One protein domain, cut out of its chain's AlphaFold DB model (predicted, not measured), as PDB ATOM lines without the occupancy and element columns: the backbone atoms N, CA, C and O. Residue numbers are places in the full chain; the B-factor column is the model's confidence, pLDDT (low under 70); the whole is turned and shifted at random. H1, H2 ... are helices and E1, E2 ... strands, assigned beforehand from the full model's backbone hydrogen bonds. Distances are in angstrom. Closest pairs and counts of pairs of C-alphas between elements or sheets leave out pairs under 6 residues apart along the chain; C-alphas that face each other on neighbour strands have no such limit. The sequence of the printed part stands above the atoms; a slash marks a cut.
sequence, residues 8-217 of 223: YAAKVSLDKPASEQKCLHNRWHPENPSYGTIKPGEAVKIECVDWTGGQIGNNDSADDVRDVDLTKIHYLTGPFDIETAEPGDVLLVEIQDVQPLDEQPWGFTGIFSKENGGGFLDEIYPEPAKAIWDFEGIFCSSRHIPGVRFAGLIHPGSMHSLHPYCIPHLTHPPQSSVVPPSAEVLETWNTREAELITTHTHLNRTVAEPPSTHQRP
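AT A GLANCE: This is residues 8 to 217 of the 223 residues of the protein "Acetamidase-formamidase" of Pyrenophora tritici-repentis (UniProt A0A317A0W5). Little regular structure: loops join a twisted antiparallel meander, E5 E6 E7 E8, each strand beside the one before, to short parallel pairs, E1-E3 and E2-E4, with H2 along one side. The printed part has 210 residues, 59 in two named helices and eight strands, mixed: E1 to E3, H1, E4 to E8, H2. It is only just compact, close to loose: radius of gyration of the C-alphas 19.8 A, spans 63 by 48 by 28 A.

HOW THE PARTS SIT: E5, residues 106 to 111, and E6, residues 129 to 136, form a hairpin; N 109 and O 131 are 2.8 A apart. H1, residues 63 to 67, is on the sheet, over E6, at a height of 8.4 A. H2, residues 183 to 199, is not on it. In both helices every O i to N i+4 pair is within hydrogen-bond range.

IN THESE COORDINATES: E1, residues 8 to 10, begins at C-alpha 8 (291.811, 603.112, 434.796). H2, 24.0 A long, ends at C-alpha 199 (328.402, 576.029, 432.704).

THE WHOLE: The printed part has no cut; residues 152 to 182 are a long link. Residues 158, 161 to 182 and 213 to 217 have pLDDT under 70.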
ATOM      1  N   TYR A   8     290.730 603.927 434.248       96.88
ATOM      2  CA  TYR A   8     291.811 603.112 434.796       96.88
ATOM      3  C   TYR A   8     291.594 601.649 434.405       96.88
ATOM      4  O   TYR A   8     290.587 601.053 434.791       96.88
ATOM      5  N   ALA A   9     292.519 601.070 433.641       96.56
ATOM      6  CA  ALA A   9     292.540 599.633 433.379       96.56
ATOM      7  C   ALA A   9     292.977 598.854 434.628       96.56
ATOM      8  O   ALA A   9     292.437 597.787 434.904       96.56
ATOM      9  N   ALA A  10     293.874 599.430 435.432       97.38
ATOM     10  CA  ALA A  10     294.201 598.945 436.764       97.38
ATOM     11  C   ALA A  10     294.574 600.098 437.697       97.38
ATOM     12  O   ALA A  10     295.161 601.095 437.270       97.38
ATOM     13  N   LYS A  11     294.233 599.914 438.973       97.12
ATOM     14  CA  LYS A  11     294.700 600.730 440.090       97.12
ATOM     15  C   LYS A  11     295.463 599.855 441.068       97.12
ATOM     16  O   LYS A  11     295.100 598.686 441.235       97.12
ATOM     17  N   VAL A  12     296.470 600.424 441.711       97.06
ATOM     18  CA  VAL A  12     297.233 599.758 442.772       97.06
ATOM     19  C   VAL A  12     296.912 600.407 444.114       97.06
ATOM     20  O   VAL A  12     296.311 601.473 444.188       97.06
ATOM     21  N   SER A  13     297.264 599.734 445.202       95.94
ATOM     22  CA  SER A  13     297.149 600.271 446.557       95.94
ATOM     23  C   SER A  13     298.510 600.210 447.227       95.94
ATOM     24  O   SER A  13     299.107 599.141 447.304       95.94
ATOM     25  N   LEU A  14     298.993 601.344 447.721       94.25
ATOM     26  CA  LEU A  14     300.270 601.421 448.432       94.25
ATOM     27  C   LEU A  14     300.171 600.898 449.878       94.25
ATOM     28  O   LEU A  14     301.184 600.571 450.484       94.25
ATOM     29  N   ASP A  15     298.950 600.731 450.397       94.38
ATOM     30  CA  ASP A  15     298.670 600.181 451.732       94.38
ATOM     31  C   ASP A  15     298.602 598.645 451.766       94.38
ATOM     32  O   ASP A  15     298.434 598.044 452.830       94.38
ATOM     33  N   LYS A  16     298.663 597.989 450.601       95.81
ATOM     34  CA  LYS A  16     298.548 596.531 450.478       95.81
ATOM     35  C   LYS A  16     299.847 595.938 449.952       95.81
ATOM     36  O   LYS A  16     300.365 596.448 448.955       95.81
ATOM     37  N   PRO A  17     300.325 594.812 450.513       96.31
ATOM     38  CA  PRO A  17     301.472 594.109 449.954       96.31
ATOM     39  C   PRO A  17     301.273 593.850 448.458       96.31
ATOM     40  O   PRO A  17     300.234 593.322 448.054       96.31
ATOM     41  N   ALA A  18     302.259 594.207 447.631       96.00
ATOM     42  CA  ALA A  18     302.172 594.049 446.176       96.00
ATOM     43  C   ALA A  18     301.838 592.603 445.769       96.00
ATOM     44  O   ALA A  18     301.035 592.364 444.869       96.00
ATOM     45  N   SER A  19     302.366 591.627 446.512       94.50
ATOM     46  CA  SER A  19     302.080 590.205 446.322       94.50
ATOM     47  C   SER A  19     300.598 589.839 446.447       94.50
ATOM     48  O   SER A  19     300.201 588.821 445.885       94.50
ATOM     49  N   GLU A  20     299.785 590.610 447.171       95.56
ATOM     50  CA  GLU A  20     298.362 590.344 447.423       95.56
ATOM     51  C   GLU A  20     297.423 591.036 446.424       95.56
ATOM     52  O   GLU A  20     296.219 590.763 446.408       95.56
ATOM     53  N   GLN A  21     297.951 591.916 445.570       96.00
ATOM     54  CA  GLN A  21     297.145 592.687 444.627       96.00
ATOM     55  C   GLN A  21     296.914 591.891 443.342       96.00
ATOM     56  O   GLN A  21     297.848 591.490 442.658       96.00
ATOM     57  N   LYS A  22     295.641 591.670 442.992       94.69
ATOM     58  CA  LYS A  22     295.247 590.814 441.857       94.69
ATOM     59  C   LYS A  22     295.730 591.317 440.493       94.69
ATOM     60  O   LYS A  22     295.839 590.512 439.581       94.69
ATOM     61  N   CYS A  23     295.961 592.621 440.357       94.94
ATOM     62  CA  CYS A  23     296.482 593.237 439.138       94.94
ATOM     63  C   CYS A  23     297.994 593.109 438.988       94.94
ATOM     64  O   CYS A  23     298.514 593.581 437.985       94.94
ATOM     65  N   LEU A  24     298.700 592.544 439.974       95.62
ATOM     66  CA  LEU A  24     300.150 592.447 439.961       95.62
ATOM     67  C   LEU A  24     300.598 590.996 439.772       95.62
ATOM     68  O   LEU A  24     300.120 590.075 440.437       95.62
ATOM     69  N   HIS A  25     301.583 590.809 438.901       93.38
ATOM     70  CA  HIS A  25     302.346 589.571 438.766       93.38
ATOM     71  C   HIS A  25     303.839 589.899 438.700       93.38
ATOM     72  O   HIS A  25     304.217 591.027 438.408       93.38
ATOM     73  N   ASN A  26     304.703 588.925 438.975       93.75
ATOM     74  CA  ASN A  26     306.156 589.133 438.947       93.75
ATOM     75  C   ASN A  26     306.922 588.040 438.194       93.75
ATOM     76  O   ASN A  26     308.147 587.956 438.258       93.75
ATOM     77  N   ARG A  27     306.201 587.174 437.483       91.50
ATOM     78  CA  ARG A  27     306.761 586.138 436.616       91.50
ATOM     79  C   ARG A  27     306.081 586.170 435.267       91.50
ATOM     80  O   ARG A  27     304.898 586.503 435.177       91.50
ATOM     81  N   TRP A  28     306.824 585.798 434.238       88.06
ATOM     82  CA  TRP A  28     306.301 585.592 432.899       88.06
ATOM     83  C   TRP A  28     305.865 584.138 432.758       88.06
ATOM     84  O   TRP A  28     306.689 583.234 432.857       88.06
ATOM     85  N   HIS A  29     304.565 583.906 432.575       87.12
ATOM     86  CA  HIS A  29     304.036 582.554 432.428       87.12
ATOM     87  C   HIS A  29     302.761 582.536 431.570       87.12
ATOM     88  O   HIS A  29     301.902 583.388 431.803       87.12
ATOM     89  N   PRO A  30     302.581 581.553 430.656       79.94
ATOM     90  CA  PRO A  30     301.377 581.371 429.825       79.94
ATOM     91  C   PRO A  30     300.071 581.157 430.605       79.94
ATOM     92  O   PRO A  30     298.986 581.269 430.056       79.94
ATOM     93  N   GLU A  31     300.151 580.858 431.895       83.38
ATOM     94  CA  GLU A  31     298.970 580.678 432.755       83.38
ATOM     95  C   GLU A  31     298.692 581.880 433.669       83.38
ATOM     96  O   GLU A  31     297.855 581.778 434.567       83.38
ATOM     97  N   ASN A  32     299.399 583.003 433.503       82.81
ATOM     98  CA  ASN A  32     299.054 584.207 434.254       82.81
ATOM     99  C   ASN A  32     297.638 584.646 433.864       82.81
ATOM    100  O   ASN A  32     297.393 584.890 432.681       82.81
ATOM    101  N   PRO A  33     296.704 584.741 434.825       85.81
ATOM    102  CA  PRO A  33     295.352 585.150 434.510       85.81
ATOM    103  C   PRO A  33     295.339 586.608 434.066       85.81
ATOM    104  O   PRO A  33     296.042 587.440 434.637       85.81
ATOM    105  N   SER A  34     294.490 586.919 433.095       89.38
ATOM    106  CA  SER A  34     294.211 588.306 432.758       89.38
ATOM    107  C   SER A  34     293.588 589.046 433.930       89.38
ATOM    108  O   SER A  34     292.714 588.518 434.626       89.38
ATOM    109  N   TYR A  35     294.019 590.288 434.129       92.75
ATOM    110  CA  TYR A  35     293.384 591.190 435.075       92.75
ATOM    111  C   TYR A  35     292.156 591.889 434.472       92.75
ATOM    112  O   TYR A  35     291.218 592.228 435.195       92.75
ATOM    113  N   GLY A  36     292.139 592.101 433.155       92.12
ATOM    114  CA  GLY A  36     291.034 592.762 432.471       92.12
ATOM    115  C   GLY A  36     291.317 593.025 430.998       92.12
ATOM    116  O   GLY A  36     292.400 592.748 430.498       92.12
ATOM    117  N   THR A  37     290.335 593.599 430.312       93.12
ATOM    118  CA  THR A  37     290.358 593.779 428.856       93.12
ATOM    119  C   THR A  37     290.516 595.253 428.460       93.12
ATOM    120  O   THR A  37     290.039 596.167 429.149       93.12
ATOM    121  N   ILE A  38     291.195 595.485 427.337       93.44
ATOM    122  CA  ILE A  38     291.406 596.777 426.683       93.44
ATOM    123  C   ILE A  38     291.059 596.615 425.200       93.44
ATOM    124  O   ILE A  38     291.441 595.636 424.559       93.44
ATOM    125  N   LYS A  39     290.329 597.578 424.640       94.12
ATOM    126  CA  LYS A  39     289.964 597.546 423.217       94.12
ATOM    127  C   LYS A  39     291.068 598.148 422.348       94.12
ATOM    128  O   LYS A  39     291.710 599.111 422.775       94.12
ATOM    129  N   PRO A  40     291.250 597.684 421.101       93.56
ATOM    130  CA  PRO A  40     292.078 598.387 420.130       93.56
ATOM    131  C   PRO A  40     291.700 599.874 420.026       93.56
ATOM    132  O   PRO A  40     290.530 600.221 419.860       93.56
ATOM    133  N   GLY A  41     292.696 600.755 420.141       93.25
ATOM    134  CA  GLY A  41     292.515 602.213 420.107       93.25
ATOM    135  C   GLY A  41     291.978 602.847 421.400       93.25
ATOM    136  O   GLY A  41     291.775 604.060 421.433       93.25
ATOM    137  N   GLU A  42     291.743 602.072 422.463       94.44
ATOM    138  CA  GLU A  42     291.331 602.608 423.763       94.44
ATOM    139  C   GLU A  42     292.525 603.212 424.520       94.44
ATOM    140  O   GLU A  42     293.510 602.532 424.800       94.44
ATOM    141  N   ALA A  43     292.414 604.483 424.915       95.31
ATOM    142  CA  ALA A  43     293.357 605.116 425.833       95.31
ATOM    143  C   ALA A  43     292.951 604.837 427.289       95.31
ATOM    144  O   ALA A  43     291.831 605.148 427.706       95.31
ATOM    145  N   VAL A  44     293.873 604.279 428.076       96.19
ATOM    146  CA  VAL A  44     293.648 603.908 429.481       96.19
ATOM    147  C   VAL A  44     294.774 604.410 430.380       96.19
ATOM    148  O   VAL A  44     295.890 604.652 429.931       96.19
ATOM    149  N   LYS A  45     294.483 604.522 431.678       97.19
ATOM    150  CA  LYS A  45     295.484 604.692 432.737       97.19
ATOM    151  C   LYS A  45     295.798 603.347 433.383       97.19
ATOM    152  O   LYS A  45     294.886 602.565 433.659       97.19
ATOM    153  N   ILE A  46     297.070 603.096 433.661       97.69
ATOM    154  CA  ILE A  46     297.543 601.913 434.381       97.69
ATOM    155  C   ILE A  46     298.440 602.419 435.503       97.69
ATOM    156  O   ILE A  46     299.438 603.081 435.235       97.69
ATOM    157  N   GLU A  47     298.062 602.154 436.750       97.75
ATOM    158  CA  GLU A  47     298.929 602.450 437.891       97.75
ATOM    159  C   GLU A  47     299.908 601.299 438.128       97.75
ATOM    160  O   GLU A  47     299.584 600.128 437.909       97.75
ATOM    161  N   CYS A  48     301.103 601.633 438.603       96.81
ATOM    162  CA  CYS A  48     302.165 600.682 438.900       96.81
ATOM    163  C   CYS A  48     302.702 600.948 440.303       96.81
ATOM    164  O   CYS A  48     302.791 602.097 440.731       96.81
ATOM    165  N   VAL A  49     303.082 599.882 441.001       97.12
ATOM    166  CA  VAL A  49     303.974 599.989 442.162       97.12
ATOM    167  C   VAL A  49     305.420 600.093 441.675       97.12
ATOM    168  O   VAL A  49     305.714 599.745 440.526       97.12
ATOM    169  N   ASP A  50     306.337 600.549 442.528       97.31
ATOM    170  CA  ASP A  50     307.760 600.419 442.220       97.31
ATOM    171  C   ASP A  50     308.130 598.931 442.052       97.31
ATOM    172  O   ASP A  50     307.474 598.037 442.591       97.31
ATOM    173  N   TRP A  51     309.203 598.652 441.314       97.56
ATOM    174  CA  TRP A  51     309.607 597.284 440.973       97.56
ATOM    175  C   TRP A  51     309.781 596.340 442.170       97.56
ATOM    176  O   TRP A  51     309.565 595.135 442.014       97.56
ATOM    177  N   THR A  52     310.130 596.867 443.352       97.62
ATOM    178  CA  THR A  52     310.299 596.087 444.587       97.62
ATOM    179  C   THR A  52     308.993 595.794 445.308       97.62
ATOM    180  O   THR A  52     308.968 594.903 446.160       97.62
ATOM    181  N   GLY A  53     307.911 596.493 444.956       96.62
ATOM    182  CA  GLY A  53     306.621 596.398 445.629       96.62
ATOM    183  C   GLY A  53     306.629 597.041 447.016       96.62
ATOM    184  O   GLY A  53     305.992 596.509 447.924       96.62
ATOM    185  N   GLY A  54     307.373 598.139 447.183       96.50
ATOM    186  CA  GLY A  54     307.450 598.917 448.419       96.50
ATOM    187  C   GLY A  54     308.496 598.447 449.432       96.50
ATOM    188  O   GLY A  54     308.409 598.826 450.596       96.50
ATOM    189  N   GLN A  55     309.470 597.617 449.038       97.88
ATOM    190  CA  GLN A  55     310.521 597.164 449.966       97.88
ATOM    191  C   GLN A  55     311.511 598.280 450.318       97.88
ATOM    192  O   GLN A  55     312.082 598.265 451.405       97.88
ATOM    193  N   ILE A  56     311.710 599.244 449.414       98.25
ATOM    194  CA  ILE A  56     312.620 600.372 449.618       98.25
ATOM    195  C   ILE A  56     311.841 601.575 450.137       98.25
ATOM    196  O   ILE A  56     310.878 602.022 449.514       98.25
ATOM    197  N   GLY A  57     312.274 602.120 451.274       97.69
ATOM    198  CA  GLY A  57     311.644 603.276 451.900       97.69
ATOM    199  C   GLY A  57     312.355 604.595 451.592       97.69
ATOM    200  O   GLY A  57     313.574 604.643 451.387       97.69
ATOM    201  N   ASN A  58     311.594 605.692 451.656       98.31
ATOM    202  CA  ASN A  58     312.137 607.050 451.686       98.31
ATOM    203  C   ASN A  58     312.727 607.339 453.073       98.31
ATOM    204  O   ASN A  58     312.064 607.866 453.963       98.31
ATOM    205  N   ASN A  59     313.972 606.921 453.264       98.31
ATOM    206  CA  ASN A  59     314.748 607.112 454.483       98.31
ATOM    207  C   ASN A  59     316.241 607.221 454.127       98.31
ATOM    208  O   ASN A  59     316.629 607.010 452.974       98.31
ATOM    209  N   ASP A  60     317.067 607.529 455.124       98.38
ATOM    210  CA  ASP A  60     318.500 607.795 454.941       98.38
ATOM    211  C   ASP A  60     319.385 606.588 455.322       98.38
ATOM    212  O   ASP A  60     320.576 606.741 455.583       98.38
ATOM    213  N   SER A  61     318.814 605.375 455.360       98.25
ATOM    214  CA  SER A  61     319.556 604.118 455.524       98.25
ATOM    215  C   SER A  61     319.554 603.315 454.224       98.25
ATOM    216  O   SER A  61     318.533 603.233 453.553       98.25
ATOM    217  N   ALA A  62     320.678 602.688 453.875       98.38
ATOM    218  CA  ALA A  62     320.766 601.761 452.744       98.38
ATOM    219  C   ALA A  62     320.479 600.297 453.138       98.38
ATOM    220  O   ALA A  62     320.650 599.398 452.317       98.38
ATOM    221  N   ASP A  63     320.053 600.045 454.381       98.56
ATOM    222  CA  ASP A  63     319.762 598.693 454.874       98.56
ATOM    223  C   ASP A  63     318.651 598.009 454.068       98.56
ATOM    224  O   ASP A  63     318.748 596.824 453.773       98.56
ATOM    225  N   ASP A  64     317.629 598.753 453.645       98.50
ATOM    226  CA  ASP A  64     316.556 598.209 452.806       98.50
ATOM    227  C   ASP A  64     317.046 597.807 451.407       98.50
ATOM    228  O   ASP A  64     316.590 596.803 450.870       98.50
ATOM    229  N   VAL A  65     318.027 598.518 450.842       98.44
ATOM    230  CA  VAL A  65     318.710 598.124 449.595       98.44
ATOM    231  C   VAL A  65     319.611 596.910 449.815       98.44
ATOM    232  O   VAL A  65     319.702 596.059 448.935       98.44
ATOM    233  N   ARG A  66     320.271 596.804 450.976       98.19
ATOM    234  CA  ARG A  66     321.077 595.627 451.332       98.19
ATOM    235  C   ARG A  66     320.218 594.370 451.440       98.19
ATOM    236  O   ARG A  66     320.622 593.323 450.943       98.19
ATOM    237  N   ASP A  67     319.068 594.490 452.097       98.19
ATOM    238  CA  ASP A  67     318.250 593.361 452.547       98.19
ATOM    239  C   ASP A  67     317.048 593.082 451.629       98.19
ATOM    240  O   ASP A  67     316.230 592.211 451.932       98.19
ATOM    241  N   VAL A  68     316.922 593.812 450.511       98.06
ATOM    242  CA  VAL A  68     315.826 593.632 449.555       98.06
ATOM    243  C   VAL A  68     315.759 592.186 449.065       98.06
ATOM    244  O   VAL A  68     316.759 591.571 448.689       98.06
ATOM    245  N   ASP A  69     314.546 591.644 449.029       97.00
ATOM    246  CA  ASP A  69     314.279 590.319 448.494       97.00
ATOM    247  C   ASP A  69     314.137 590.406 446.968       97.00
ATOM    248  O   ASP A  69     313.045 590.622 446.421       97.00
ATOM    249  N   LEU A  70     315.265 590.223 446.274       96.06
ATOM    250  CA  LEU A  70     315.347 590.214 444.809       96.06
ATOM    251  C   LEU A  70     314.599 589.034 444.173       96.06
ATOM    252  O   LEU A  70     314.373 589.018 442.965       96.06
ATOM    253  N   THR A  71     314.113 588.068 444.956       94.12
ATOM    254  CA  THR A  71     313.243 587.032 444.394       94.12
ATOM    255  C   THR A  71     311.844 587.569 444.104       94.12
ATOM    256  O   THR A  71     311.111 586.954 443.334       94.12
ATOM    257  N   LYS A  72     311.426 588.701 444.686       94.00
ATOM    258  CA  LYS A  72     310.064 589.243 444.516       94.00
ATOM    259  C   LYS A  72     309.909 590.205 443.343       94.00
ATOM    260  O   LYS A  72     308.776 590.431 442.920       94.00
ATOM    261  N   ILE A  73     311.004 590.720 442.794       94.94
ATOM    262  CA  ILE A  73     310.977 591.654 441.663       94.94
ATOM    263  C   ILE A  73     310.703 590.938 440.329       94.94
ATOM    264  O   ILE A  73     310.897 589.729 440.207       94.94
ATOM    265  N   HIS A  74     310.237 591.623 439.287       95.81
ATOM    266  CA  HIS A  74     309.644 592.967 439.294       95.81
ATOM    267  C   HIS A  74     308.127 592.817 439.426       95.81
ATOM    268  O   HIS A  74     307.563 591.975 438.733       95.81
ATOM    269  N   TYR A  75     307.450 593.620 440.247       96.50
ATOM    270  CA  TYR A  75     305.984 593.668 440.193       96.50
ATOM    271  C   TYR A  75     305.517 594.436 438.955       96.50
ATOM    272  O   TYR A  75     305.885 595.589 438.745       96.50
ATOM    273  N   LEU A  76     304.703 593.778 438.134       96.00
ATOM    274  CA  LEU A  76     304.182 594.276 436.868       96.00
ATOM    275  C   LEU A  76     302.658 594.336 436.933       96.00
ATOM    276  O   LEU A  76     302.024 593.375 437.373       96.00
ATOM    277  N   THR A  77     302.077 595.439 436.466       96.56
ATOM    278  CA  THR A  77     300.623 595.597 436.391       96.56
ATOM    279  C   THR A  77     300.060 594.958 435.124       96.56
ATOM    280  O   THR A  77     300.433 595.335 434.015       96.56
ATOM    281  N   GLY A  78     299.130 594.018 435.290       94.12
ATOM    282  CA  GLY A  78     298.508 593.235 434.225       94.12
ATOM    283  C   GLY A  78     298.483 591.738 434.568       94.12
ATOM    284  O   GLY A  78     298.464 591.384 435.750       94.12
ATOM    285  N   PRO A  79     298.501 590.846 433.559       93.38
ATOM    286  CA  PRO A  79     298.386 591.136 432.126       93.38
ATOM    287  C   PRO A  79     296.990 591.660 431.745       93.38
ATOM    288  O   PRO A  79     296.033 591.502 432.503       93.38
ATOM    289  N   PHE A  80     296.886 592.289 430.573       92.50
ATOM    290  CA  PHE A  80     295.617 592.747 430.004       92.50
ATOM    291  C   PHE A  80     295.338 592.053 428.675       92.50
ATOM    292  O   PHE A  80     296.248 591.866 427.867       92.50
ATOM    293  N   ASP A  81     294.069 591.754 428.438       90.88
ATOM    294  CA  ASP A  81     293.594 591.206 427.174       90.88
ATOM    295  C   ASP A  81     293.368 592.346 426.208       90.88
ATOM    296  O   ASP A  81     292.586 593.251 426.498       90.88
ATOM    297  N   ILE A  82     294.008 592.293 425.050       92.44
ATOM    298  CA  ILE A  82     293.675 593.211 423.971       92.44
ATOM    299  C   ILE A  82     292.626 592.523 423.107       92.44
ATOM    300  O   ILE A  82     292.892 591.453 422.555       92.44
ATOM    301  N   GLU A  83     291.421 593.099 423.018       89.62
ATOM    302  CA  GLU A  83     290.368 592.515 422.179       89.62
ATOM    303  C   GLU A  83     290.902 592.315 420.758       89.62
ATOM    304  O   GLU A  83     291.602 593.173 420.226       89.62
ATOM    305  N   THR A  84     290.565 591.170 420.166       89.31
ATOM    306  CA  THR A  84     290.960 590.754 418.811       89.31
ATOM    307  C   THR A  84     292.455 590.529 418.567       89.31
ATOM    308  O   THR A  84     292.793 590.219 417.433       89.31
ATOM    309  N   ALA A  85     293.339 590.670 419.561       87.69
ATOM    310  CA  ALA A  85     294.762 590.382 419.367       87.69
ATOM    311  C   ALA A  85     295.018 588.870 419.268       87.69
ATOM    312  O   ALA A  85     294.564 588.093 420.116       87.69
ATOM    313  N   GLU A  86     295.777 588.462 418.251       85.12
ATOM    314  CA  GLU A  86     296.102 587.063 417.973       85.12
ATOM    315  C   GLU A  86     297.626 586.808 417.923       85.12
ATOM    316  O   GLU A  86     298.424 587.725 417.708       85.12
ATOM    317  N   PRO A  87     298.076 585.551 418.133       80.88
ATOM    318  CA  PRO A  87     299.448 585.138 417.840       80.88
ATOM    319  C   PRO A  87     299.949 585.652 416.482       80.88
ATOM    320  O   PRO A  87     299.378 585.329 415.442       80.88
ATOM    321  N   GLY A  88     301.072 586.371 416.484       82.38
ATOM    322  CA  GLY A  88     301.690 586.918 415.270       82.38
ATOM    323  C   GLY A  88     301.323 588.370 414.961       82.38
ATOM    324  O   GLY A  88     301.987 588.980 414.121       82.38
ATOM    325  N   ASP A  89     300.348 588.944 415.668       86.19
ATOM    326  CA  ASP A  89     300.065 590.374 415.594       86.19
ATOM    327  C   ASP A  89     301.164 591.212 416.258       86.19
ATOM    328  O   ASP A  89     301.905 590.768 417.141       86.19
ATOM    329  N   VAL A  90     301.239 592.479 415.846       88.94
ATOM    330  CA  VAL A  90     302.054 593.498 416.508       88.94
ATOM    331  C   VAL A  90     301.137 594.406 417.310       88.94
ATOM    332  O   VAL A  90     300.286 595.096 416.749       88.94
ATOM    333  N   LEU A  91     301.354 594.462 418.622       89.44
ATOM    334  CA  LEU A  91     300.671 595.423 419.476       89.44
ATOM    335  C   LEU A  91     301.384 596.779 419.426       89.44
ATOM    336  O   LEU A  91     302.478 596.939 419.967       89.44
ATOM    337  N   LEU A  92     300.747 597.766 418.795       91.62
ATOM    338  CA  LEU A  92     301.189 599.159 418.841       91.62
ATOM    339  C   LEU A  92     300.706 599.809 420.142       91.62
ATOM    340  O   LEU A  92     299.507 599.999 420.335       91.62
ATOM    341  N   VAL A  93     301.647 600.178 421.010       92.31
ATOM    342  CA  VAL A  93     301.370 600.886 422.266       92.31
ATOM    343  C   VAL A  93     301.895 602.314 422.163       92.31
ATOM    344  O   VAL A  93     303.089 602.527 421.959       92.31
ATOM    345  N   GLU A  94     301.009 603.295 422.326       94.12
ATOM    346  CA  GLU A  94     301.374 604.707 422.429       94.12
ATOM    347  C   GLU A  94     301.417 605.121 423.906       94.12
ATOM    348  O   GLU A  94     300.391 605.162 424.586       94.12
ATOM    349  N   ILE A  95     302.611 605.437 424.409       95.06
ATOM    350  CA  ILE A  95     302.781 605.986 425.758       95.06
ATOM    351  C   ILE A  95     302.514 607.487 425.684       95.06
ATOM    352  O   ILE A  95     303.369 608.255 425.250       95.06
ATOM    353  N   GLN A  96     301.312 607.891 426.089       95.19
ATOM    354  CA  GLN A  96     300.888 609.292 426.030       95.19
ATOM    355  C   GLN A  96     301.487 610.137 427.158       95.19
ATOM    356  O   GLN A  96     301.810 611.303 426.943       95.19
ATOM    357  N   ASP A  97     301.613 609.560 428.353       94.81
ATOM    358  CA  ASP A  97     302.165 610.221 429.534       94.81
ATOM    359  C   ASP A  97     302.598 609.183 430.582       94.81
ATOM    360  O   ASP A  97     302.063 608.071 430.627       94.81
ATOM    361  N   VAL A  98     303.552 609.557 431.435       95.12
ATOM    362  CA  VAL A  98     303.985 608.784 432.606       95.12
ATOM    363  C   VAL A  98     304.227 609.761 433.748       95.12
ATOM    364  O   VAL A  98     305.044 610.670 433.629       95.12
ATOM    365  N   GLN A  99     303.538 609.551 434.865       93.88
ATOM    366  CA  GLN A  99     303.616 610.405 436.047       93.88
ATOM    367  C   GLN A  99     303.794 609.540 437.301       93.88
ATOM    368  O   GLN A  99     303.295 608.408 437.325       93.88
ATOM    369  N   PRO A 100     304.489 610.038 438.340       94.44
ATOM    370  CA  PRO A 100     304.459 609.394 439.647       94.44
ATOM    371  C   PRO A 100     303.033 609.412 440.212       94.44
ATOM    372  O   PRO A 100     302.196 610.221 439.809       94.44
ATOM    373  N   LEU A 101     302.754 608.532 441.173       95.06
ATOM    374  CA  LEU A 101     301.531 608.647 441.961       95.06
ATOM    375  C   LEU A 101     301.610 609.919 442.813       95.06
ATOM    376  O   LEU A 101     302.632 610.163 443.453       95.06
ATOM    377  N   ASP A 102     300.522 610.690 442.870       93.31
ATOM    378  CA  ASP A 102     300.461 611.946 443.639       93.31
ATOM    379  C   ASP A 102     300.821 611.744 445.125       93.31
ATOM    380  O   ASP A 102     301.369 612.631 445.774       93.31
ATOM    381  N   GLU A 103     300.534 610.555 445.660       93.31
ATOM    382  CA  GLU A 103     300.809 610.154 447.045       93.31
ATOM    383  C   GLU A 103     302.285 609.775 447.288       93.31
ATOM    384  O   GLU A 103     302.735 609.746 448.435       93.31
ATOM    385  N   GLN A 104     303.056 609.501 446.229       94.50
ATOM    386  CA  GLN A 104     304.483 609.162 446.285       94.50
ATOM    387  C   GLN A 104     305.288 609.930 445.220       94.50
ATOM    388  O   GLN A 104     305.817 609.331 444.280       94.50
ATOM    389  N   PRO A 105     305.444 611.260 445.365       95.81
ATOM    390  CA  PRO A 105     306.223 612.088 444.446       95.81
ATOM    391  C   PRO A 105     307.733 611.984 444.738       95.81
ATOM    392  O   PRO A 105     308.427 612.990 444.872       95.81
ATOM    393  N   TRP A 106     308.244 610.763 444.883       97.88
ATOM    394  CA  TRP A 106     309.657 610.485 445.123       97.88
ATOM    395  C   TRP A 106     310.067 609.147 444.496       97.88
ATOM    396  O   TRP A 106     309.235 608.296 444.190       97.88
ATOM    397  N   GLY A 107     311.370 608.951 444.321       97.81
ATOM    398  CA  GLY A 107     311.957 607.695 443.863       97.81
ATOM    399  C   GLY A 107     313.337 607.467 444.465       97.81
ATOM    400  O   GLY A 107     313.826 608.263 445.266       97.81
ATOM    401  N   PHE A 108     313.990 606.375 444.079       98.56
ATOM    402  CA  PHE A 108     315.302 606.026 444.614       98.56
ATOM    403  C   PHE A 108     316.270 605.550 443.534       98.56
ATOM    404  O   PHE A 108     315.888 605.045 442.482       98.56
ATOM    405  N   THR A 109     317.554 605.683 443.837       98.31
ATOM    406  CA  THR A 109     318.642 604.977 443.162       98.31
ATOM    407  C   THR A 109     319.374 604.158 444.210       98.31
ATOM    408  O   THR A 109     319.686 604.679 445.281       98.31
ATOM    409  N   GLY A 110     319.634 602.889 443.909       97.19
ATOM    410  CA  GLY A 110     320.369 601.983 444.782       97.19
ATOM    411  C   GLY A 110     321.649 601.486 444.124       97.19
ATOM    412  O   GLY A 110     321.682 601.269 442.913       97.19
ATOM    413  N   ILE A 111     322.683 601.287 444.933       98.00
ATOM    414  CA  ILE A 111     323.787 600.373 444.641       98.00
ATOM    415  C   ILE A 111     323.537 599.163 445.529       98.00
ATOM    416  O   ILE A 111     323.435 599.319 446.746       98.00
ATOM    417  N   PHE A 112     323.383 597.986 444.936       97.94
ATOM    418  CA  PHE A 112     323.222 596.765 445.710       97.94
ATOM    419  C   PHE A 112     324.539 596.338 446.348       97.94
ATOM    420  O   PHE A 112     325.615 596.589 445.806       97.94
ATOM    421  N   SER A 113     324.435 595.640 447.478       97.00
ATOM    422  CA  SER A 113     325.579 594.915 448.021       97.00
ATOM    423  C   SER A 113     326.071 593.895 446.997       97.00
ATOM    424  O   SER A 113     325.264 593.234 446.334       97.00
ATOM    425  N   LYS A 114     327.389 593.708 446.910       95.75
ATOM    426  CA  LYS A 114     327.996 592.652 446.087       95.75
ATOM    427  C   LYS A 114     327.427 591.262 446.403       95.75
ATOM    428  O   LYS A 114     327.284 590.443 445.503       95.75
ATOM    429  N   GLU A 115     327.069 591.026 447.664       94.94
ATOM    430  CA  GLU A 115     326.535 589.745 448.147       94.94
ATOM    431  C   GLU A 115     325.017 589.588 447.921       94.94
ATOM    432  O   GLU A 115     324.479 588.503 448.125       94.94
ATOM    433  N   ASN A 116     324.309 590.647 447.504       95.69
ATOM    434  CA  ASN A 116     322.870 590.604 447.219       95.69
ATOM    435  C   ASN A 116     322.528 591.433 445.973       95.69
ATOM    436  O   ASN A 116     322.081 592.572 446.077       95.69
ATOM    437  N   GLY A 117     322.759 590.857 444.792       94.62
ATOM    438  CA  GLY A 117     322.442 591.449 443.488       94.62
ATOM    439  C   GLY A 117     323.650 592.030 442.753       94.62
ATOM    440  O   GLY A 117     323.795 591.803 441.554       94.62
ATOM    441  N   GLY A 118     324.546 592.724 443.461       95.31
ATOM    442  CA  GLY A 118     325.738 593.337 442.872       95.31
ATOM    443  C   GLY A 118     325.428 594.397 441.810       95.31
ATOM    444  O   GLY A 118     324.372 595.034 441.800       95.31
ATOM    445  N   GLY A 119     326.381 594.638 440.913       95.50
ATOM    446  CA  GLY A 119     326.230 595.658 439.881       95.50
ATOM    447  C   GLY A 119     327.491 595.863 439.056       95.50
ATOM    448  O   GLY A 119     328.524 595.243 439.288       95.50
ATOM    449  N   PHE A 120     327.424 596.773 438.086       96.94
ATOM    450  CA  PHE A 120     328.511 596.970 437.122       96.94
ATOM    451  C   PHE A 120     329.865 597.326 437.767       96.94
ATOM    452  O   PHE A 120     330.907 596.946 437.244       96.94
ATOM    453  N   LEU A 121     329.855 598.040 438.899       97.25
ATOM    454  CA  LEU A 121     331.057 598.492 439.617       97.25
ATOM    455  C   LEU A 121     331.189 597.871 441.020       97.25
ATOM    456  O   LEU A 121     331.832 598.463 441.886       97.25
ATOM    457  N   ASP A 122     330.593 596.701 441.260       96.38
ATOM    458  CA  ASP A 122     330.551 596.045 442.582       96.38
ATOM    459  C   ASP A 122     331.923 595.634 443.152       96.38
ATOM    460  O   ASP A 122     332.060 595.391 444.348       96.38
ATOM    461  N   GLU A 123     332.973 595.587 442.330       95.25
ATOM    462  CA  GLU A 123     334.351 595.382 442.797       95.25
ATOM    463  C   GLU A 123     334.966 596.650 443.397       95.25
ATOM    464  O   GLU A 123     335.871 596.561 444.225       95.25
ATOM    465  N   ILE A 124     334.480 597.821 442.979       97.25
ATOM    466  CA  ILE A 124     334.955 599.133 443.437       97.25
ATOM    467  C   ILE A 124     334.062 599.647 444.573       97.25
ATOM    468  O   ILE A 124     334.562 600.208 445.546       97.25
ATOM    469  N   TYR A 125     332.750 599.425 444.463       97.12
ATOM    470  CA  TYR A 125     331.737 599.834 445.436       97.12
ATOM    471  C   TYR A 125     330.921 598.607 445.885       97.12
ATOM    472  O   TYR A 125     329.804 598.417 445.406       97.12
ATOM    473  N   PRO A 126     331.480 597.745 446.757       97.00
ATOM    474  CA  PRO A 126     330.826 596.498 447.166       97.00
ATOM    475  C   PRO A 126     329.704 596.699 448.193       97.00
ATOM    476  O   PRO A 126     328.871 595.811 448.368       97.00
ATOM    477  N   GLU A 127     329.700 597.842 448.880       98.25
ATOM    478  CA  GLU A 127     328.742 598.165 449.934       98.25
ATOM    479  C   GLU A 127     327.456 598.782 449.364       98.25
ATOM    480  O   GLU A 127     327.511 599.545 448.393       98.25
ATOM    481  N   PRO A 128     326.295 598.508 449.984       98.19
ATOM    482  CA  PRO A 128     325.027 599.063 449.545       98.19
ATOM    483  C   PRO A 128     324.978 600.583 449.755       98.19
ATOM    484  O   PRO A 128     325.431 601.107 450.773       98.19
ATOM    485  N   ALA A 129     324.361 601.297 448.815       98.38
ATOM    486  CA  ALA A 129     324.139 602.739 448.913       98.38
ATOM    487  C   ALA A 129     322.764 603.127 448.364       98.38
ATOM    488  O   ALA A 129     322.225 602.449 447.489       98.38
ATOM    489  N   LYS A 130     322.207 604.243 448.849       98.69
ATOM    490  CA  LYS A 130     320.894 604.738 448.420       98.69
ATOM    491  C   LYS A 130     320.861 606.259 448.276       98.69
ATOM    492  O   LYS A 130     321.231 606.998 449.187       98.69
ATOM    493  N   ALA A 131     320.335 606.732 447.151       98.69
ATOM    494  CA  ALA A 131     319.950 608.122 446.930       98.69
ATOM    495  C   ALA A 131     318.428 608.222 446.810       98.69
ATOM    496  O   ALA A 131     317.838 607.475 446.033       98.69
ATOM    497  N   ILE A 132     317.802 609.136 447.552       98.81
ATOM    498  CA  ILE A 132     316.380 609.450 447.379       98.81
ATOM    499  C   ILE A 132     316.234 610.706 446.532       98.81
ATOM    500  O   ILE A 132     316.977 611.672 446.722       98.81
ATOM    501  N   TRP A 133     315.272 610.674 445.617       98.69
ATOM    502  CA  TRP A 133     314.952 611.745 444.691       98.69
ATOM    503  C   TRP A 133     313.536 612.237 444.938       98.69
ATOM    504  O   TRP A 133     312.603 611.446 444.857       98.69
ATOM    505  N   ASP A 134     313.380 613.530 445.191       98.31
ATOM    506  CA  ASP A 134     312.075 614.177 445.304       98.31
ATOM    507  C   ASP A 134     311.684 614.759 443.935       98.31
ATOM    508  O   ASP A 134     312.532 615.314 443.220       98.31
ATOM    509  N   PHE A 135     310.417 614.599 443.546       97.69
ATOM    510  CA  PHE A 135     309.897 615.025 442.247       97.69
ATOM    511  C   PHE A 135     309.148 616.358 442.354       97.69
ATOM    512  O   PHE A 135     308.212 616.515 443.135       97.69
ATOM    513  N   GLU A 136     309.537 617.321 441.520       95.19
ATOM    514  CA  GLU A 136     308.975 618.671 441.448       95.19
ATOM    515  C   GLU A 136     308.563 618.990 440.004       95.19
ATOM    516  O   GLU A 136     309.331 619.545 439.205       95.19
ATOM    517  N   GLY A 137     307.331 618.620 439.649       93.12
ATOM    518  CA  GLY A 137     306.872 618.669 438.262       93.12
ATOM    519  C   GLY A 137     307.738 617.761 437.388       93.12
ATOM    520  O   GLY A 137     307.873 616.577 437.669       93.12
ATOM    521  N   ILE A 138     308.365 618.317 436.348       95.06
ATOM    522  CA  ILE A 138     309.257 617.550 435.461       95.06
ATOM    523  C   ILE A 138     310.684 617.394 436.003       95.06
ATOM    524  O   ILE A 138     311.511 616.768 435.346       95.06
ATOM    525  N   PHE A 139     311.014 618.019 437.135       97.69
ATOM    526  CA  PHE A 139     312.362 618.004 437.694       97.69
ATOM    527  C   PHE A 139     312.472 617.035 438.866       97.69
ATOM    528  O   PHE A 139     311.500 616.794 439.572       97.69
ATOM    529  N   CYS A 140     313.682 616.547 439.122       97.62
ATOM    530  CA  CYS A 140     314.013 615.885 440.376       97.62
ATOM    531  C   CYS A 140     315.311 616.439 440.972       97.62
ATOM    532  O   CYS A 140     316.161 616.996 440.267       97.62
ATOM    533  N   SER A 141     315.445 616.298 442.288       98.44
ATOM    534  CA  SER A 141     316.669 616.596 443.035       98.44
ATOM    535  C   SER A 141     316.836 615.600 444.180       98.44
ATOM    536  O   SER A 141     315.881 614.916 444.543       98.44
ATOM    537  N   SER A 142     318.047 615.479 444.724       98.69
ATOM    538  CA  SER A 142     318.328 614.562 445.827       98.69
ATOM    539  C   SER A 142     318.978 615.287 446.991       98.69
ATOM    540  O   SER A 142     320.004 615.949 446.827       98.69
ATOM    541  N   ARG A 143     318.450 615.073 448.199       98.38
ATOM    542  CA  ARG A 143     319.098 615.521 449.443       98.38
ATOM    543  C   ARG A 143     320.465 614.865 449.685       98.38
ATOM    544  O   ARG A 143     321.273 615.412 450.428       98.38
ATOM    545  N   HIS A 144     320.746 613.725 449.045       98.50
ATOM    546  CA  HIS A 144     322.028 613.018 449.153       98.50
ATOM    547  C   HIS A 144     323.063 613.500 448.121       98.50
ATOM    548  O   HIS A 144     324.247 613.206 448.265       98.50
ATOM    549  N   ILE A 145     322.638 614.245 447.092       98.31
ATOM    550  CA  ILE A 145     323.505 614.730 446.007       98.31
ATOM    551  C   ILE A 145     323.276 616.241 445.827       98.31
ATOM    552  O   ILE A 145     322.541 616.669 444.931       98.31
ATOM    553  N   PRO A 146     323.870 617.078 446.698       97.44
ATOM    554  CA  PRO A 146     323.613 618.511 446.707       97.44
ATOM    555  C   PRO A 146     324.071 619.188 445.411       97.44
ATOM    556  O   PRO A 146     325.086 618.830 444.815       97.44
ATOM    557  N   GLY A 147     323.322 620.209 444.990       97.94
ATOM    558  CA  GLY A 147     323.610 620.981 443.776       97.94
ATOM    559  C   GLY A 147     323.156 620.319 442.471       97.94
ATOM    560  O   GLY A 147     323.351 620.904 441.407       97.94
ATOM    561  N   VAL A 148     322.525 619.140 442.533       98.25
ATOM    562  CA  VAL A 148     322.001 618.432 441.360       98.25
ATOM    563  C   VAL A 148     320.484 618.581 441.272       98.25
ATOM    564  O   VAL A 148     319.746 618.189 442.175       98.25
ATOM    565  N   ARG A 149     320.024 619.124 440.143       98.00
ATOM    566  CA  ARG A 149     318.614 619.187 439.753       98.00
ATOM    567  C   ARG A 149     318.513 619.091 438.238       98.00
ATOM    568  O   ARG A 149     319.172 619.856 437.535       98.00
ATOM    569  N   PHE A 150     317.690 618.183 437.730       98.38
ATOM    570  CA  PHE A 150     317.553 617.963 436.288       98.38
ATOM    571  C   PHE A 150     316.132 617.549 435.917       98.38
ATOM    572  O   PHE A 150     315.353 617.148 436.778       98.38
ATOM    573  N   ALA A 151     315.783 617.714 434.641       97.94
ATOM    574  CA  ALA A 151     314.500 617.268 434.115       97.94
ATOM    575  C   ALA A 151     314.532 615.753 433.871       97.94
ATOM    576  O   ALA A 151     315.486 615.244 433.278       97.94
ATOM    577  N   GLY A 152     313.504 615.041 434.326       94.94
ATOM    578  CA  GLY A 152     313.400 613.595 434.174       94.94
ATOM    579  C   GLY A 152     313.192 613.186 432.718       94.94
ATOM    580  O   GLY A 152     312.346 613.738 432.018       94.94
ATOM    581  N   LEU A 153     313.929 612.168 432.276       95.31
ATOM    582  CA  LEU A 153     313.603 611.422 431.064       95.31
ATOM    583  C   LEU A 153     312.739 610.228 431.471       95.31
ATOM    584  O   LEU A 153     313.243 609.129 431.692       95.31
ATOM    585  N   ILE A 154     311.449 610.479 431.675       94.00
ATOM    586  CA  ILE A 154     310.530 609.506 432.269       94.00
ATOM    587  C   ILE A 154     310.250 608.385 431.259       94.00
ATOM    588  O   ILE A 154     309.856 608.651 430.126       94.00
ATOM    589  N   HIS A 155     310.473 607.133 431.661       92.88
ATOM    590  CA  HIS A 155     310.272 605.959 430.813       92.88
ATOM    591  C   HIS A 155     309.952 604.713 431.657       92.88
ATOM    592  O   HIS A 155     310.427 604.599 432.789       92.88
ATOM    593  N   PRO A 156     309.177 603.752 431.126       89.00
ATOM    594  CA  PRO A 156     309.030 602.446 431.753       89.00
ATOM    595  C   PRO A 156     310.321 601.632 431.589       89.00
ATOM    596  O   PRO A 156     310.771 601.393 430.471       89.00
ATOM    597  N   GLY A 157     310.898 601.159 432.696       80.38
ATOM    598  CA  GLY A 157     312.048 600.242 432.656       80.38
ATOM    599  C   GLY A 157     311.678 598.814 432.231       80.38
ATOM    600  O   GLY A 157     312.525 598.061 431.763       80.38
ATOM    601  N   SER A 158     310.411 598.424 432.385       64.44
ATOM    602  CA  SER A 158     309.881 597.130 431.951       64.44
ATOM    603  C   SER A 158     308.484 597.307 431.370       64.44
ATOM    604  O   SER A 158     307.567 597.747 432.058       64.44
ATOM    605  N   MET A 159     308.321 596.940 430.102       76.31
ATOM    606  CA  MET A 159     307.038 596.885 429.408       76.31
ATOM    607  C   MET A 159     307.139 595.798 428.354       76.31
ATOM    608  O   MET A 159     308.046 595.820 427.526       76.31
ATOM    609  N   HIS A 160     306.224 594.838 428.388       72.19
ATOM    610  CA  HIS A 160     306.286 593.710 427.474       72.19
ATOM    611  C   HIS A 160     304.880 593.258 427.131       72.19
ATOM    612  O   HIS A 160     303.988 593.255 427.980       72.19
ATOM    613  N   SER A 161     304.700 592.838 425.887       57.47
ATOM    614  CA  SER A 161     303.542 592.052 425.515       57.47
ATOM    615  C   SER A 161     303.826 590.591 425.814       57.47
ATOM    616  O   SER A 161     304.908 590.095 425.490       57.47
ATOM    617  N   LEU A 162     302.842 589.888 426.350       54.56
ATOM    618  CA  LEU A 162     302.877 588.440 426.381       54.56
ATOM    619  C   LEU A 162     301.981 587.961 425.245       54.56
ATOM    620  O   LEU A 162     300.771 587.929 425.409       54.56
ATOM    621  N   HIS A 163     302.580 587.696 424.085       45.66
ATOM    622  CA  HIS A 163     301.893 587.066 422.958       45.66
ATOM    623  C   HIS A 163     302.361 585.617 422.832       45.66
ATOM    624  O   HIS A 163     303.555 585.340 423.017       45.66
ATOM    625  N   PRO A 164     301.471 584.687 422.461       46.66
ATOM    626  CA  PRO A 164     301.903 583.349 422.114       46.66
ATOM    627  C   PRO A 164     302.583 583.353 420.748       46.66
ATOM    628  O   PRO A 164     302.152 584.020 419.809       46.66
ATOM    629  N   TYR A 165     303.563 582.480 420.595       34.75
ATOM    630  CA  TYR A 165     303.752 581.761 419.345       34.75
ATOM    631  C   TYR A 165     302.971 580.446 419.440       34.75
ATOM    632  O   TYR A 165     303.308 579.591 420.254       34.75
ATOM    633  N   CYS A 166     301.919 580.278 418.640       36.97
ATOM    634  CA  CYS A 166     301.342 578.968 418.328       36.97
ATOM    635  C   CYS A 166     300.648 579.042 416.965       36.97
ATOM    636  O   CYS A 166     299.484 579.419 416.901       36.97
ATOM    637  N   ILE A 167     301.343 578.679 415.883       34.25
ATOM    638  CA  ILE A 167     300.750 578.404 414.560       34.25
ATOM    639  C   ILE A 167     301.613 577.320 413.874       34.25
ATOM    640  O   ILE A 167     302.834 577.426 414.003       34.25
ATOM    641  N   PRO A 168     301.071 576.335 413.108       38.53
ATOM    642  CA  PRO A 168     299.677 576.135 412.662       38.53
ATOM    643  C   PRO A 168     299.100 574.714 412.910       38.53
ATOM    644  O   PRO A 168     299.826 573.735 412.877       38.53
ATOM    645  N   HIS A 169     297.763 574.598 412.964       39.53
ATOM    646  CA  HIS A 169     296.975 573.483 412.375       39.53
ATOM    647  C   HIS A 169     297.211 572.041 412.904       39.53
ATOM    648  O   HIS A 169     298.238 571.435 412.637       39.53
ATOM    649  N   LEU A 170     296.272 571.335 413.557       40.47
ATOM    650  CA  LEU A 170     294.787 571.328 413.607       40.47
ATOM    651  C   LEU A 170     294.365 570.564 414.897       40.47
ATOM    652  O   LEU A 170     295.121 569.712 415.345       40.47
ATOM    653  N   THR A 171     293.221 570.732 415.570       34.81
ATOM    654  CA  THR A 171     291.888 571.285 415.263       34.81
ATOM    655  C   THR A 171     291.177 571.603 416.592       34.81
ATOM    656  O   THR A 171     291.201 570.766 417.490       34.81
ATOM    657  N   HIS A 172     290.455 572.734 416.622       37.75
ATOM    658  CA  HIS A 172     289.474 573.232 417.613       37.75
ATOM    659  C   HIS A 172     289.953 574.334 418.578       37.75
ATOM    660  O   HIS A 172     290.678 574.045 419.527       37.75
ATOM    661  N   PRO A 173     289.490 575.591 418.395       43.00
ATOM    662  CA  PRO A 173     289.667 576.643 419.389       43.00
ATOM    663  C   PRO A 173     288.532 576.596 420.433       43.00
ATOM    664  O   PRO A 173     287.365 576.450 420.051       43.00
ATOM    665  N   PRO A 174     288.808 576.777 421.735       40.88
ATOM    666  CA  PRO A 174     287.825 577.316 422.659       40.88
ATOM    667  C   PRO A 174     287.725 578.839 422.484       40.88
ATOM    668  O   PRO A 174     288.706 579.533 422.227       40.88
ATOM    669  N   GLN A 175     286.506 579.352 422.623       37.28
ATOM    670  CA  GLN A 175     286.157 580.769 422.562       37.28
ATOM    671  C   GLN A 175     286.669 581.519 423.806       37.28
ATOM    672  O   GLN A 175     285.913 581.707 424.750       37.28
ATOM    673  N   SER A 176     287.939 581.925 423.823       38.09
ATOM    674  CA  SER A 176     288.456 583.080 424.583       38.09
ATOM    675  C   SER A 176     289.961 583.202 424.327       38.09
ATOM    676  O   SER A 176     290.737 582.351 424.758       38.09
ATOM    677  N   SER A 177     290.365 584.228 423.587       39.19
ATOM    678  CA  SER A 177     291.721 584.434 423.077       39.19
ATOM    679  C   SER A 177     292.506 585.415 423.942       39.19
ATOM    680  O   SER A 177     292.280 586.617 423.867       39.19
ATOM    681  N   VAL A 178     293.433 584.881 424.744       38.44
ATOM    682  CA  VAL A 178     294.542 585.601 425.396       38.44
ATOM    683  C   VAL A 178     295.606 584.564 425.716       38.44
ATOM    684  O   VAL A 178     295.279 583.543 426.323       38.44
ATOM    685  N   VAL A 179     296.863 584.770 425.322       46.97
ATOM    686  CA  VAL A 179     297.908 583.788 425.629       46.97
ATOM    687  C   VAL A 179     299.244 584.487 425.939       46.97
ATOM    688  O   VAL A 179     299.712 585.276 425.129       46.97
ATOM    689  N   PRO A 180     299.872 584.213 427.091       45.81
ATOM    690  CA  PRO A 180     301.168 584.775 427.476       45.81
ATOM    691  C   PRO A 180     302.374 584.140 426.716       45.81
ATOM    692  O   PRO A 180     302.098 583.496 425.701       45.81
ATOM    693  N   PRO A 181     303.689 584.311 427.070       54.47
ATOM    694  CA  PRO A 181     304.753 583.811 426.191       54.47
ATOM    695  C   PRO A 181     304.543 582.310 426.014       54.47
ATOM    696  O   PRO A 181     304.213 581.622 426.987       54.47
ATOM    697  N   SER A 182     304.636 581.818 424.776       67.19
ATOM    698  CA  SER A 182     304.276 580.424 424.516       67.19
ATOM    699  C   SER A 182     305.118 579.492 425.381       67.19
ATOM    700  O   SER A 182     306.250 579.815 425.747       67.19
ATOM    701  N   ALA A 183     304.559 578.331 425.727       78.19
ATOM    702  CA  ALA A 183     305.265 577.345 426.539       78.19
ATOM    703  C   ALA A 183     306.658 577.017 425.963       78.19
ATOM    704  O   ALA A 183     307.604 576.880 426.726       78.19
ATOM    705  N   GLU A 184     306.793 577.012 424.633       81.75
ATOM    706  CA  GLU A 184     308.057 576.833 423.907       81.75
ATOM    707  C   GLU A 184     309.071 577.965 424.157       81.75
ATOM    708  O   GLU A 184     310.255 577.714 424.389       81.75
ATOM    709  N   VAL A 185     308.624 579.224 424.143       86.06
ATOM    710  CA  VAL A 185     309.493 580.377 424.424       86.06
ATOM    711  C   VAL A 185     309.944 580.355 425.884       86.06
ATOM    712  O   VAL A 185     311.133 580.527 426.158       86.06
ATOM    713  N   LEU A 186     309.023 580.082 426.811       87.31
ATOM    714  CA  LEU A 186     309.347 579.936 428.231       87.31
ATOM    715  C   LEU A 186     310.329 578.775 428.470       87.31
ATOM    716  O   LEU A 186     311.280 578.921 429.234       87.31
ATOM    717  N   GLU A 187     310.133 577.639 427.802       89.88
ATOM    718  CA  GLU A 187     311.049 576.496 427.855       89.88
ATOM    719  C   GLU A 187     312.434 576.853 427.303       89.88
ATOM    720  O   GLU A 187     313.444 576.530 427.931       89.88
ATOM    721  N   THR A 188     312.494 577.582 426.187       92.56
ATOM    722  CA  THR A 188     313.752 578.064 425.598       92.56
ATOM    723  C   THR A 188     314.511 578.971 426.566       92.56
ATOM    724  O   THR A 188     315.722 578.811 426.735       92.56
ATOM    725  N   TRP A 189     313.817 579.907 427.225       93.44
ATOM    726  CA  TRP A 189     314.415 580.797 428.226       93.44
ATOM    727  C   TRP A 189     314.954 580.014 429.419       93.44
ATOM    728  O   TRP A 189     316.136 580.121 429.740       93.44
ATOM    729  N   ASN A 190     314.128 579.146 430.002       94.44
ATOM    730  CA  ASN A 190     314.531 578.329 431.142       94.44
ATOM    731  C   ASN A 190     315.723 577.426 430.800       94.44
ATOM    732  O   ASN A 190     316.641 577.294 431.605       94.44
ATOM    733  N   THR A 191     315.730 576.827 429.605       96.12
ATOM    734  CA  THR A 191     316.796 575.917 429.164       96.12
ATOM    735  C   THR A 191     318.121 576.652 429.007       96.12
ATOM    736  O   THR A 191     319.111 576.254 429.618       96.12
ATOM    737  N   ARG A 192     318.150 577.749 428.237       97.12
ATOM    738  CA  ARG A 192     319.399 578.489 427.983       97.12
ATOM    739  C   ARG A 192     319.952 579.145 429.254       97.12
ATOM    740  O   ARG A 192     321.164 579.216 429.428       97.12
ATOM    741  N   GLU A 193     319.080 579.623 430.145       97.12
ATOM    742  CA  GLU A 193     319.489 580.262 431.401       97.12
ATOM    743  C   GLU A 193     320.002 579.215 432.396       97.12
ATOM    744  O   GLU A 193     321.041 579.423 433.019       97.12
ATOM    745  N   ALA A 194     319.364 578.040 432.471       96.19
ATOM    746  CA  ALA A 194     319.882 576.912 433.244       96.19
ATOM    747  C   ALA A 194     321.235 576.408 432.709       96.19
ATOM    748  O   ALA A 194     322.144 576.117 433.492       96.19
ATOM    749  N   GLU A 195     321.409 576.335 431.388       97.31
ATOM    750  CA  GLU A 195     322.694 575.987 430.774       97.31
ATOM    751  C   GLU A 195     323.780 577.012 431.137       97.31
ATOM    752  O   GLU A 195     324.880 576.633 431.546       97.31
ATOM    753  N   LEU A 196     323.467 578.311 431.081       97.19
ATOM    754  CA  LEU A 196     324.396 579.366 431.488       97.19
ATOM    755  C   LEU A 196     324.827 579.204 432.955       97.19
ATOM    756  O   LEU A 196     326.025 579.220 433.245       97.19
ATOM    757  N   ILE A 197     323.870 578.976 433.860       96.38
ATOM    758  CA  ILE A 197     324.128 578.767 435.293       96.38
ATOM    759  C   ILE A 197     325.035 577.550 435.512       96.38
ATOM    760  O   ILE A 197     326.024 577.627 436.238       96.38
ATOM    761  N   THR A 198     324.723 576.421 434.869       96.06
ATOM    762  CA  THR A 198     325.468 575.165 435.061       96.06
ATOM    763  C   THR A 198     326.886 575.218 434.490       96.06
ATOM    764  O   THR A 198     327.813 574.676 435.096       96.06
ATOM    765  N   THR A 199     327.089 575.909 433.366       96.75
ATOM    766  CA  THR A 199     328.402 576.029 432.704       96.75
ATOM    767  C   THR A 199     329.327 577.062 433.358       96.75
ATOM    768  O   THR A 199     330.551 576.932 433.270       96.75
ATOM    769  N   HIS A 200     328.775 578.047 434.073       96.06
ATOM    770  CA  HIS A 200     329.533 579.154 434.671       96.06
ATOM    771  C   HIS A 200     329.647 579.091 436.201       96.06
ATOM    772  O   HIS A 200     329.976 580.086 436.833       96.06
ATOM    773  N   THR A 201     329.478 577.911 436.803       92.88
ATOM    774  CA  THR A 201     329.659 577.684 438.258       92.88
ATOM    775  C   THR A 201     331.050 578.049 438.793       92.88
ATOM    776  O   THR A 201     331.232 578.219 439.995       92.88
ATOM    777  N   HIS A 202     332.042 578.165 437.909       92.88
ATOM    778  CA  HIS A 202     333.397 578.605 438.235       92.88
ATOM    779  C   HIS A 202     333.512 580.128 438.416       92.88
ATOM    780  O   HIS A 202     334.500 580.601 438.981       92.88
ATOM    781  N   LEU A 203     332.534 580.902 437.934       89.19
ATOM    782  CA  LEU A 203     332.440 582.326 438.222       89.19
ATOM    783  C   LEU A 203     331.880 582.490 439.634       89.19
ATOM    784  O   LEU A 203     330.811 581.982 439.952       89.19
ATOM    785  N   ASN A 204     332.571 583.249 440.481       86.25
ATOM    786  CA  ASN A 204     332.068 583.621 441.805       86.25
ATOM    787  C   ASN A 204     331.028 584.760 441.706       86.25
ATOM    788  O   ASN A 204     331.170 585.793 442.358       86.25
ATOM    789  N   ARG A 205     330.065 584.621 440.784       88.19
ATOM    790  CA  ARG A 205     329.023 585.600 440.443       88.19
ATOM    791  C   ARG A 205     327.770 584.870 439.953       88.19
ATOM    792  O   ARG A 205     327.875 583.911 439.189       88.19
ATOM    793  N   THR A 206     326.595 585.369 440.323       92.38
ATOM    794  CA  THR A 206     325.327 584.908 439.746       92.38
ATOM    795  C   THR A 206     325.203 585.413 438.310       92.38
ATOM    796  O   THR A 206     325.302 586.612 438.061       92.38
ATOM    797  N   VAL A 207     325.012 584.498 437.357       94.56
ATOM    798  CA  VAL A 207     324.950 584.818 435.914       94.56
ATOM    799  C   VAL A 207     323.527 584.880 435.356       94.56
ATOM    800  O   VAL A 207     323.307 585.519 434.331       94.56
ATOM    801  N   ALA A 208     322.571 584.221 436.012       95.56
ATOM    802  CA  ALA A 208     321.140 584.271 435.718       95.56
ATOM    803  C   ALA A 208     320.340 583.765 436.931       95.56
ATOM    804  O   ALA A 208     320.877 583.037 437.767       95.56
ATOM    805  N   GLU A 209     319.057 584.125 436.994       94.38
ATOM    806  CA  GLU A 209     318.140 583.744 438.072       94.38
ATOM    807  C   GLU A 209     317.135 582.689 437.577       94.38
ATOM    808  O   GLU A 209     316.334 582.987 436.687       94.38
ATOM    809  N   PRO A 210     317.137 581.456 438.116       93.69
ATOM    810  CA  PRO A 210     316.226 580.408 437.670       93.69
ATOM    811  C   PRO A 210     314.790 580.621 438.194       93.69
ATOM    812  O   PRO A 210     314.564 581.335 439.178       93.69
ATOM    813  N   PRO A 211     313.783 579.935 437.616       92.25
ATOM    814  CA  PRO A 211     312.431 579.933 438.163       92.25
ATOM    815  C   PRO A 211     312.390 579.472 439.631       92.25
ATOM    816  O   PRO A 211     312.868 578.393 439.977       92.25
ATOM    817  N   SER A 212     311.755 580.266 440.500       83.50
ATOM    818  CA  SER A 212     311.576 579.942 441.923       83.50
ATOM    819  C   SER A 212     310.217 579.288 442.191       83.50
ATOM    820  O   SER A 212     309.168 579.780 441.769       83.50
ATOM    821  N   THR A 213     310.213 578.179 442.936       61.66
ATOM    822  CA  THR A 213     309.014 577.369 443.220       61.66
ATOM    823  C   THR A 213     308.033 578.023 444.196       61.66
ATOM    824  O   THR A 213     306.869 577.621 444.240       61.66
ATOM    825  N   HIS A 214     308.461 579.046 444.941       55.69
ATOM    826  CA  HIS A 214     307.629 579.761 445.915       55.69
ATOM    827  C   HIS A 214     306.640 580.759 445.284       55.69
ATOM    828  O   HIS A 214     305.826 581.339 445.999       55.69
ATOM    829  N   GLN A 215     306.682 580.962 443.961       54.03
ATOM    830  CA  GLN A 215     305.949 582.030 443.266       54.03
ATOM    831  C   GLN A 215     305.211 581.522 442.011       54.03
ATOM    832  O   GLN A 215     305.344 582.074 440.921       54.03
ATOM    833  N   ARG A 216     304.442 580.429 442.143       52.16
ATOM    834  CA  ARG A 216     303.609 579.906 441.041       52.16
ATOM    835  C   ARG A 216     302.468 580.875 440.677       52.16
ATOM    836  O   ARG A 216     301.971 581.570 441.567       52.16
ATOM    837  N   PRO A 217     301.992 580.871 439.415       53.59
ATOM    838  CA  PRO A 217     300.850 581.679 438.993       53.59
ATOM    839  C   PRO A 217     299.641 581.433 439.898       53.59
ATOM    840  O   PRO A 217     299.250 580.285 440.142       53.59
TER     841      PRO A 217